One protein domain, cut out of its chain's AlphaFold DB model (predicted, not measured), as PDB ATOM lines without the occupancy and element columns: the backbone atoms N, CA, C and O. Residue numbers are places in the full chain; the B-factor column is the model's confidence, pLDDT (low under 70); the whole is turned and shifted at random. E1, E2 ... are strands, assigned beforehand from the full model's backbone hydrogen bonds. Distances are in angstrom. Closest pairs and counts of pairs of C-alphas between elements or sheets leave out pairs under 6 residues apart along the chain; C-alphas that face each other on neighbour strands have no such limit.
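Overview. This is residues 30 to 106 of the 518 residues of the protein "Baseplate J/gp47 family protein" of Nostoc sp. UCD120 (UniProt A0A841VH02). With little regular structure, the domain is a narrow antiparallel sheet, E2 - E1 - E5, along the long axis, with a small antiparallel hairpin, E3 and E4, at one end. The printed part has 77 residues, no named helix and five strands, E1 to E5 along the chain, which hold 23 residues: all strand. It is only just loose, close to compact, with a radius of gyration of the C-alphas of 14.2 A, and spans 43 by 25 by 24 A.

Arrangement. E1, residues 37 to 43, and E2, residues 48 to 50, form a hairpin; N 42 and O 49 are 2.9 A apart, within hydrogen-bond range. E3, residues 77 to 79, and E4, residues 82 to 84, form another, with N 77 and O 84 2.9 A apart. E4 runs on into E5, residues 87 to 93, at 91 degrees. E5 is antiparallel to E1 at 153 degrees, with N 39 and O 90 2.9 A apart.

Along the chain. E1 runs 20.2 A from C-alpha 37 at (-25.792, 3.836, 31.321). E5 runs 19.1 A to C-alpha 93 at (-21.499, 6.846, 31.264).

Size, cuts and confidence. The farthest C-alphas, of Val 30 and Ala 72, are 44.6 A apart. The printed part has no cut; the link E2 to E3 is long, 26 residues. pLDDT is under 70 at residues 30 to 35 and 96 to 100.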
ATOM      1  N   VAL A  30     -25.120  23.567  28.397       42.19
ATOM      2  CA  VAL A  30     -26.173  22.557  28.209       42.19
ATOM      3  C   VAL A  30     -25.603  21.381  27.412       42.19
ATOM      4  O   VAL A  30     -25.520  21.408  26.188       42.19
ATOM      5  N   ILE A  31     -25.162  20.348  28.127       43.31
ATOM      6  CA  ILE A  31     -24.786  19.058  27.548       43.31
ATOM      7  C   ILE A  31     -26.090  18.401  27.093       43.31
ATOM      8  O   ILE A  31     -26.992  18.232  27.918       43.31
ATOM      9  N   ARG A  32     -26.205  18.019  25.809       48.38
ATOM     10  CA  ARG A  32     -27.311  17.157  25.359       48.38
ATOM     11  C   ARG A  32     -27.402  15.980  26.333       48.38
ATOM     12  O   ARG A  32     -26.402  15.278  26.499       48.38
ATOM     13  N   PRO A  33     -28.535  15.782  27.010       54.22
ATOM     14  CA  PRO A  33     -28.634  14.789  28.063       54.22
ATOM     15  C   PRO A  33     -28.423  13.398  27.466       54.22
ATOM     16  O   PRO A  33     -29.275  12.884  26.751       54.22
ATOM     17  N   GLN A  34     -27.262  12.806  27.734       62.06
ATOM     18  CA  GLN A  34     -26.992  11.410  27.416       62.06
ATOM     19  C   GLN A  34     -27.658  10.548  28.483       62.06
ATOM     20  O   GLN A  34     -27.382  10.743  29.671       62.06
ATOM     21  N   GLN A  35     -28.518   9.615  28.066       69.00
ATOM     22  CA  GLN A  35     -29.174   8.686  28.986       69.00
ATOM     23  C   GLN A  35     -28.119   7.957  29.846       69.00
ATOM     24  O   GLN A  35     -27.137   7.447  29.295       69.00
ATOM     25  N   PRO A  36     -28.280   7.938  31.183       79.94
ATOM     26  CA  PRO A  36     -27.379   7.231  32.084       79.94
ATOM     27  C   PRO A  36     -27.275   5.753  31.707       79.94
ATOM     28  O   PRO A  36     -28.285   5.072  31.568       79.94
ATOM     29  N   GLN A  37     -26.050   5.251  31.570       83.88
ATOM     30  CA  GLN A  37     -25.792   3.836  31.321       83.88
ATOM     31  C   GLN A  37     -25.372   3.162  32.624       83.88
ATOM     32  O   GLN A  37     -24.350   3.522  33.229       83.88
ATOM     33  N   LEU A  38     -26.176   2.192  33.052       88.56
ATOM     34  CA  LEU A  38     -25.941   1.398  34.250       88.56
ATOM     35  C   LEU A  38     -25.538  -0.024  33.879       88.56
ATOM     36  O   LEU A  38     -26.103  -0.627  32.972       88.56
ATOM     37  N   VAL A  39     -24.583  -0.570  34.622       92.00
ATOM     38  CA  VAL A  39     -24.200  -1.980  34.534       92.00
ATOM     39  C   VAL A  39     -24.480  -2.639  35.873       92.00
ATOM     40  O   VAL A  39     -23.979  -2.190  36.907       92.00
ATOM     41  N   TRP A  40     -25.285  -3.695  35.836       94.50
ATOM     42  CA  TRP A  40     -25.614  -4.521  36.988       94.50
ATOM     43  C   TRP A  40     -24.631  -5.678  37.109       94.50
ATOM     44  O   TRP A  40     -24.253  -6.297  36.116       94.50
ATOM     45  N   GLU A  41     -24.213  -5.968  38.334       94.44
ATOM     46  CA  GLU A  41     -23.274  -7.033  38.654       94.44
ATOM     47  C   GLU A  41     -23.675  -7.734  39.954       94.44
ATOM     48  O   GLU A  41     -24.273  -7.134  40.852       94.44
ATOM     49  N   TYR A  42     -23.286  -8.998  40.083       94.06
ATOM     50  CA  TYR A  42     -23.471  -9.798  41.291       94.06
ATOM     51  C   TYR A  42     -22.134 -10.351  41.797       94.06
ATOM     52  O   TYR A  42     -21.139 -10.400  41.065       94.06
ATOM     53  N   SER A  43     -22.094 -10.738  43.073       92.69
ATOM     54  CA  SER A  43     -20.920 -11.378  43.665       92.69
ATOM     55  C   SER A  43     -20.843 -12.862  43.306       92.69
ATOM     56  O   SER A  43     -21.671 -13.652  43.762       92.69
ATOM     57  N   SER A  44     -19.811 -13.255  42.559       89.12
ATOM     58  CA  SER A  44     -19.416 -14.656  42.390       89.12
ATOM     59  C   SER A  44     -18.227 -15.002  43.308       89.12
ATOM     60  O   SER A  44     -17.625 -14.093  43.905       89.12
ATOM     61  N   PRO A  45     -17.844 -16.290  43.437       84.75
ATOM     62  CA  PRO A  45     -16.715 -16.697  44.276       84.75
ATOM     63  C   PRO A  45     -15.386 -16.050  43.863       84.75
ATOM     64  O   PRO A  45     -14.515 -15.831  44.703       84.75
ATOM     65  N   LEU A  46     -15.229 -15.741  42.571       82.50
ATOM     66  CA  LEU A  46     -13.977 -15.260  41.986       82.50
ATOM     67  C   LEU A  46     -13.966 -13.737  41.803       82.50
ATOM     68  O   LEU A  46     -12.944 -13.090  42.040       82.50
ATOM     69  N   SER A  47     -15.086 -13.131  41.399       88.44
ATOM     70  CA  SER A  47     -15.130 -11.704  41.067       88.44
ATOM     71  C   SER A  47     -16.552 -11.140  41.076       88.44
ATOM     72  O   SER A  47     -17.519 -11.809  41.422       88.44
ATOM     73  N   TRP A  48     -16.676  -9.867  40.708       92.00
ATOM     74  CA  TRP A  48     -17.951  -9.336  40.238       92.00
ATOM     75  C   TRP A  48     -18.199  -9.845  38.821       92.00
ATOM     76  O   TRP A  48     -17.258  -9.876  38.022       92.00
ATOM     77  N   GLN A  49     -19.427 -10.268  38.541       93.94
ATOM     78  CA  GLN A  49     -19.851 -10.770  37.234       93.94
ATOM     79  C   GLN A  49     -21.075  -9.983  36.750       93.94
ATOM     80  O   GLN A  49     -21.878  -9.573  37.594       93.94
ATOM     81  N   PRO A  50     -21.233  -9.744  35.432       93.75
ATOM     82  CA  PRO A  50     -22.396  -9.045  34.891       93.75
ATOM     83  C   PRO A  50     -23.703  -9.771  35.218       93.75
ATOM     84  O   PRO A  50     -23.784 -10.992  35.109       93.75
ATOM     85  N   LEU A  51     -24.737  -9.017  35.581       94.88
ATOM     86  CA  LEU A  51     -26.073  -9.531  35.856       94.88
ATOM     87  C   LEU A  51     -27.050  -9.045  34.784       94.88
ATOM     88  O   LEU A  51     -27.190  -7.841  34.568       94.88
ATOM     89  N   GLY A  52     -27.754  -9.982  34.146       93.06
ATOM     90  CA  GLY A  52     -28.898  -9.664  33.296       93.06
ATOM     91  C   GLY A  52     -30.085  -9.234  34.152       93.06
ATOM     92  O   GLY A  52     -30.548 -10.002  34.996       93.06
ATOM     93  N   VAL A  53     -30.557  -8.007  33.947       93.12
ATOM     94  CA  VAL A  53     -31.638  -7.397  34.722       93.12
ATOM     95  C   VAL A  53     -32.666  -6.806  33.767       93.12
ATOM     96  O   VAL A  53     -32.312  -6.081  32.840       93.12
ATOM     97  N   GLU A  54     -33.938  -7.093  34.015       92.06
ATOM     98  CA  GLU A  54     -35.053  -6.333  33.462       92.06
ATOM     99  C   GLU A  54     -35.324  -5.156  34.409       92.06
ATOM    100  O   GLU A  54     -35.802  -5.338  35.534       92.06
ATOM    101  N   ASP A  55     -34.930  -3.960  33.973       88.50
ATOM    102  CA  ASP A  55     -34.979  -2.729  34.761       88.50
ATOM    103  C   ASP A  55     -36.109  -1.809  34.275       88.50
ATOM    104  O   ASP A  55     -35.962  -1.078  33.295       88.50
ATOM    105  N   GLU A  56     -37.236  -1.805  34.988       85.25
ATOM    106  CA  GLU A  56     -38.351  -0.886  34.716       85.25
ATOM    107  C   GLU A  56     -38.079   0.534  35.241       85.25
ATOM    108  O   GLU A  56     -38.804   1.469  34.902       85.25
ATOM    109  N   THR A  57     -37.038   0.738  36.057       81.88
ATOM    110  CA  THR A  57     -36.723   2.050  36.646       81.88
ATOM    111  C   THR A  57     -36.108   3.024  35.642       81.88
ATOM    112  O   THR A  57     -35.908   4.191  35.981       81.88
ATOM    113  N   GLN A  58     -35.801   2.568  34.421       77.25
ATOM    114  CA  GLN A  58     -35.150   3.355  33.368       77.25
ATOM    115  C   GLN A  58     -33.825   3.979  33.835       77.25
ATOM    116  O   GLN A  58     -33.558   5.148  33.578       77.25
ATOM    117  N   ALA A  59     -32.993   3.209  34.545       82.25
ATOM    118  CA  ALA A  59     -31.792   3.680  35.238       82.25
ATOM    119  C   ALA A  59     -32.062   4.544  36.488       82.25
ATOM    120  O   ALA A  59     -31.468   5.606  36.667       82.25
ATOM    121  N   PHE A  60     -32.934   4.081  37.390       81.44
ATOM    122  CA  PHE A  60     -33.377   4.775  38.618       81.44
ATOM    123  C   PHE A  60     -34.078   6.114  38.384       81.44
ATOM    124  O   PHE A  60     -34.177   6.961  39.273       81.44
ATOM    125  N   SER A  61     -34.558   6.302  37.168       71.75
ATOM    126  CA  SER A  61     -35.226   7.495  36.689       71.75
ATOM    127  C   SER A  61     -36.665   7.582  37.195       71.75
ATOM    128  O   SER A  61     -37.156   8.674  37.481       71.75
ATOM    129  N   GLN A  62     -37.303   6.435  37.403       72.62
ATOM    130  CA  GLN A  62     -38.640   6.299  37.966       72.62
ATOM    131  C   GLN A  62     -38.716   5.152  38.975       72.62
ATOM    132  O   GLN A  62     -37.847   4.275  38.977       72.62
ATOM    133  N   PRO A  63     -39.755   5.126  39.832       78.12
ATOM    134  CA  PRO A  63     -40.144   3.898  40.510       78.12
ATOM    135  C   PRO A  63     -40.370   2.789  39.478       78.12
ATOM    136  O   PRO A  63     -40.971   3.019  38.433       78.12
ATOM    137  N   GLY A  64     -39.879   1.590  39.761       83.00
ATOM    138  CA  GLY A  64     -39.941   0.471  38.829       83.00
ATOM    139  C   GLY A  64     -39.469  -0.811  39.492       83.00
ATOM    140  O   GLY A  64     -38.770  -0.778  40.511       83.00
ATOM    141  N   LEU A  65     -39.867  -1.944  38.921       87.56
ATOM    142  CA  LEU A  65     -39.351  -3.237  39.333       87.56
ATOM    143  C   LEU A  65     -37.987  -3.492  38.697       87.56
ATOM    144  O   LEU A  65     -37.721  -3.139  37.551       87.56
ATOM    145  N   ILE A  66     -37.137  -4.156  39.468       90.94
ATOM    146  CA  ILE A  66     -35.846  -4.661  39.023       90.94
ATOM    147  C   ILE A  66     -35.944  -6.174  39.149       90.94
ATOM    148  O   ILE A  66     -35.936  -6.712  40.260       90.94
ATOM    149  N   LYS A  67     -36.109  -6.851  38.015       93.31
ATOM    150  CA  LYS A  67     -36.297  -8.302  37.952       93.31
ATOM    151  C   LYS A  67     -35.031  -8.948  37.414       93.31
ATOM    152  O   LYS A  67     -34.459  -8.507  36.422       93.31
ATOM    153  N   PHE A  68     -34.592 -10.011  38.068       93.56
ATOM    154  CA  PHE A  68     -33.486 -10.827  37.593       93.56
ATOM    155  C   PHE A  68     -33.676 -12.261  38.066       93.56
ATOM    156  O   PHE A  68     -34.299 -12.519  39.098       93.56
ATOM    157  N   ILE A  69     -33.113 -13.195  37.311       93.44
ATOM    158  CA  ILE A  69     -32.994 -14.586  37.732       93.44
ATOM    159  C   ILE A  69     -31.615 -14.726  38.365       93.44
ATOM    160  O   ILE A  69     -30.611 -14.400  37.736       93.44
ATOM    161  N   ALA A  70     -31.566 -15.163  39.624       90.94
ATOM    162  CA  ALA A  70     -30.307 -15.364  40.329       90.94
ATOM    163  C   ALA A  70     -29.444 -16.410  39.589       90.94
ATOM    164  O   ALA A  70     -29.906 -17.538  39.403       90.94
ATOM    165  N   PRO A  71     -28.209 -16.066  39.175       93.00
ATOM    166  CA  PRO A  71     -27.300 -17.022  38.547       93.00
ATOM    167  C   PRO A  71     -26.924 -18.164  39.494       93.00
ATOM    168  O   PRO A  71     -26.875 -17.983  40.712       93.00
ATOM    169  N   ALA A  72     -26.613 -19.338  38.940       92.50
ATOM    170  CA  ALA A  72     -26.313 -20.537  39.728       92.50
ATOM    171  C   ALA A  72     -25.049 -20.409  40.601       92.50
ATOM    172  O   ALA A  72     -24.940 -21.077  41.626       92.50
ATOM    173  N   ASP A  73     -24.098 -19.554  40.214       93.75
ATOM    174  CA  ASP A  73     -22.861 -19.276  40.951       93.75
ATOM    175  C   ASP A  73     -22.968 -18.051  41.881       93.75
ATOM    176  O   ASP A  73     -21.971 -17.639  42.491       93.75
ATOM    177  N   PHE A  74     -24.160 -17.458  42.020       93.38
ATOM    178  CA  PHE A  74     -24.371 -16.363  42.956       93.38
ATOM    179  C   PHE A  74     -24.129 -16.880  44.374       93.38
ATOM    180  O   PHE A  74     -24.791 -17.805  44.839       93.38
ATOM    181  N   SER A  75     -23.142 -16.306  45.061       89.62
ATOM    182  CA  SER A  75     -22.667 -16.812  46.347       89.62
ATOM    183  C   SER A  75     -22.415 -15.679  47.343       89.62
ATOM    184  O   SER A  75     -22.119 -14.543  46.948       89.62
ATOM    185  N   PRO A  76     -22.547 -15.957  48.654       89.75
ATOM    186  CA  PRO A  76     -22.359 -14.946  49.676       89.75
ATOM    187  C   PRO A  76     -20.877 -14.587  49.824       89.75
ATOM    188  O   PRO A  76     -20.021 -15.458  49.991       89.75
ATOM    189  N   ARG A  77     -20.584 -13.286  49.846       87.19
ATOM    190  CA  ARG A  77     -19.235 -12.726  49.986       87.19
ATOM    191  C   ARG A  77     -19.174 -11.778  51.176       87.19
ATOM    192  O   ARG A  77     -20.174 -11.171  51.556       87.19
ATOM    193  N   GLU A  78     -18.002 -11.661  51.784       87.94
ATOM    194  CA  GLU A  78     -17.765 -10.658  52.815       87.94
ATOM    195  C   GLU A  78     -17.415  -9.310  52.180       87.94
ATOM    196  O   GLU A  78     -16.321  -9.117  51.653       87.94
ATOM    197  N   ASN A  79     -18.358  -8.371  52.244       82.50
ATOM    198  CA  ASN A  79     -18.149  -6.975  51.876       82.50
ATOM    199  C   ASN A  79     -18.727  -6.088  52.985       82.50
ATOM    200  O   ASN A  79     -19.703  -6.448  53.638       82.50
ATOM    201  N   PHE A  80     -18.129  -4.916  53.214       83.19
ATOM    202  CA  PHE A  80     -18.610  -3.938  54.204       83.19
ATOM    203  C   PHE A  80     -18.869  -4.537  55.607       83.19
ATOM    204  O   PHE A  80     -19.817  -4.147  56.291       83.19
ATOM    205  N   GLY A  81     -18.053  -5.516  56.019       84.62
ATOM    206  CA  GLY A  81     -18.158  -6.191  57.318       84.62
ATOM    207  C   GLY A  81     -19.339  -7.158  57.465       84.62
ATOM    208  O   GLY A  81     -19.697  -7.503  58.589       84.62
ATOM    209  N   LYS A  82     -19.984  -7.580  56.366       85.69
ATOM    210  CA  LYS A  82     -21.066  -8.577  56.393       85.69
ATOM    211  C   LYS A  82     -20.919  -9.616  55.288       85.69
ATOM    212  O   LYS A  82     -20.614  -9.287  54.142       85.69
ATOM    213  N   LYS A  83     -21.215 -10.871  55.629       88.69
ATOM    214  CA  LYS A  83     -21.265 -11.991  54.684       88.69
ATOM    215  C   LYS A  83     -22.690 -12.170  54.160       88.69
ATOM    216  O   LYS A  83     -23.528 -12.756  54.837       88.69
ATOM    217  N   LEU A  84     -22.959 -11.626  52.976       89.56
ATOM    218  CA  LEU A  84     -24.276 -11.603  52.325       89.56
ATOM    219  C   LEU A  84     -24.123 -11.864  50.821       89.56
ATOM    220  O   LEU A  84     -23.011 -11.858  50.298       89.56
ATOM    221  N   TYR A  85     -25.237 -12.069  50.121       90.38
ATOM    222  CA  TYR A  85     -25.281 -11.969  48.663       90.38
ATOM    223  C   TYR A  85     -25.222 -10.494  48.272       90.38
ATOM    224  O   TYR A  85     -26.019  -9.697  48.775       90.38
ATOM    225  N   TRP A  86     -24.285 -10.121  47.404       90.00
ATOM    226  CA  TRP A  86     -24.098  -8.727  47.023       90.00
ATOM    227  C   TRP A  86     -24.473  -8.479  45.571       90.00
ATOM    228  O   TRP A  86     -24.026  -9.176  44.663       90.00
ATOM    229  N   LEU A  87     -25.249  -7.418  45.375       91.50
ATOM    230  CA  LEU A  87     -25.508  -6.804  44.082       91.50
ATOM    231  C   LEU A  87     -24.788  -5.464  44.023       91.50
ATOM    232  O   LEU A  87     -24.666  -4.759  45.031       91.50
ATOM    233  N   ARG A  88     -24.319  -5.106  42.834       89.94
ATOM    234  CA  ARG A  88     -23.685  -3.823  42.557       89.94
ATOM    235  C   ARG A  88     -24.252  -3.262  41.268       89.94
ATOM    236  O   ARG A  88     -24.409  -3.975  40.286       89.94
ATOM    237  N   VAL A  89     -24.506  -1.962  41.277       90.06
ATOM    238  CA  VAL A  89     -24.825  -1.199  40.075       90.06
ATOM    239  C   VAL A  89     -23.737  -0.157  39.869       90.06
ATOM    240  O   VAL A  89     -23.352   0.558  40.797       90.06
ATOM    241  N   ARG A  90     -23.186  -0.105  38.660       89.19
ATOM    242  CA  ARG A  90     -22.162   0.860  38.261       89.19
ATOM    243  C   ARG A  90     -22.753   1.838  37.264       89.19
ATOM    244  O   ARG A  90     -23.265   1.429  36.231       89.19
ATOM    245  N   TRP A  91     -22.595   3.125  37.540       86.56
ATOM    246  CA  TRP A  91     -22.809   4.175  36.552       86.56
ATOM    247  C   TRP A  91     -21.547   4.303  35.691       86.56
ATOM    248  O   TRP A  91     -20.478   4.629  36.209       86.56
ATOM    249  N   VAL A  92     -21.655   3.960  34.406       85.81
ATOM    250  CA  VAL A  92     -20.504   3.870  33.488       85.81
ATOM    251  C   VAL A  92     -20.358   5.127  32.636       85.81
ATOM    252  O   VAL A  92     -19.245   5.611  32.446       85.81
ATOM    253  N   SER A  93     -21.468   5.659  32.125       79.19
ATOM    254  CA  SER A  93     -21.499   6.846  31.264       79.19
ATOM    255  C   SER A  93     -22.884   7.506  31.272       79.19
ATOM    256  O   SER A  93     -23.800   7.052  31.962       79.19
ATOM    257  N   GLY A  94     -23.043   8.605  30.530       74.62
ATOM    258  CA  GLY A  94     -24.264   9.412  30.525       74.62
ATOM    259  C   GLY A  94     -24.395  10.294  31.766       74.62
ATOM    260  O   GLY A  94     -23.574  10.213  32.676       74.62
ATOM    261  N   ASN A  95     -25.413  11.155  31.803       70.31
ATOM    262  CA  ASN A  95     -25.608  12.126  32.879       70.31
ATOM    263  C   ASN A  95     -27.059  12.146  33.359       70.31
ATOM    264  O   ASN A  95     -27.998  12.251  32.573       70.31
ATOM    265  N   PHE A  96     -27.239  12.137  34.677       67.56
ATOM    266  CA  PHE A  96     -28.538  12.364  35.296       67.56
ATOM    267  C   PHE A  96     -28.905  13.852  35.232       67.56
ATOM    268  O   PHE A  96     -28.255  14.668  35.888       67.56
ATOM    269  N   ARG A  97     -29.968  14.211  34.491       62.25
ATOM    270  CA  ARG A  97     -30.521  15.587  34.489       62.25
ATOM    271  C   ARG A  97     -30.942  16.022  35.893       62.25
ATOM    272  O   ARG A  97     -30.740  17.165  36.289       62.25
ATOM    273  N   VAL A  98     -31.506  15.072  36.634       64.38
ATOM    274  CA  VAL A  98     -31.832  15.154  38.055       64.38
ATOM    275  C   VAL A  98     -31.261  13.896  38.693       64.38
ATOM    276  O   VAL A  98     -31.574  12.792  38.252       64.38
ATOM    277  N   LYS A  99     -30.385  14.044  39.694       67.50
ATOM    278  CA  LYS A  99     -29.800  12.885  40.381       67.50
ATOM    279  C   LYS A  99     -30.916  12.076  41.059       67.50
ATOM    280  O   LYS A  99     -31.694  12.677  41.807       67.50
ATOM    281  N   PRO A 100     -30.981  10.752  40.850       69.69
ATOM    282  CA  PRO A 100     -32.015   9.930  41.453       69.69
ATOM    283  C   PRO A 100     -31.838   9.913  42.971       69.69
ATOM    284  O   PRO A 100     -30.723   9.820  43.491       69.69
ATOM    285  N   ARG A 101     -32.951  10.029  43.695       72.56
ATOM    286  CA  ARG A 101     -32.980   9.925  45.156       72.56
ATOM    287  C   ARG A 101     -33.573   8.574  45.522       72.56
ATOM    288  O   ARG A 101     -34.753   8.334  45.282       72.56
ATOM    289  N   LEU A 102     -32.768   7.703  46.127       75.31
ATOM    290  CA  LEU A 102     -33.265   6.426  46.630       75.31
ATOM    291  C   LEU A 102     -34.116   6.665  47.884       75.31
ATOM    292  O   LEU A 102     -33.586   6.818  48.989       75.31
ATOM    293  N   ARG A 103     -35.439   6.696  47.698       73.19
ATOM    294  CA  ARG A 103     -36.414   6.846  48.787       73.19
ATOM    295  C   ARG A 103     -36.611   5.535  49.545       73.19
ATOM    296  O   ARG A 103     -36.649   5.532  50.773       73.19
ATOM    297  N   ARG A 104     -36.743   4.431  48.804       76.25
ATOM    298  CA  ARG A 104     -37.063   3.107  49.339       76.25
ATOM    299  C   ARG A 104     -36.547   2.017  48.400       76.25
ATOM    300  O   ARG A 104     -36.561   2.196  47.189       76.25
ATOM    301  N   LEU A 105     -36.123   0.891  48.972       85.19
ATOM    302  CA  LEU A 105     -35.867  -0.356  48.250       85.19
ATOM    303  C   LEU A 105     -36.752  -1.443  48.862       85.19
ATOM    304  O   LEU A 105     -36.697  -1.674  50.074       85.19
ATOM    305  N   LEU A 106     -37.580  -2.064  48.027       84.62
ATOM    306  CA  LEU A 106     -38.505  -3.123  48.407       84.62
ATOM    307  C   LEU A 106     -38.123  -4.413  47.690       84.62
ATOM    308  O   LEU A 106     -37.690  -4.389  46.543       84.62
TER     309      LEU A 106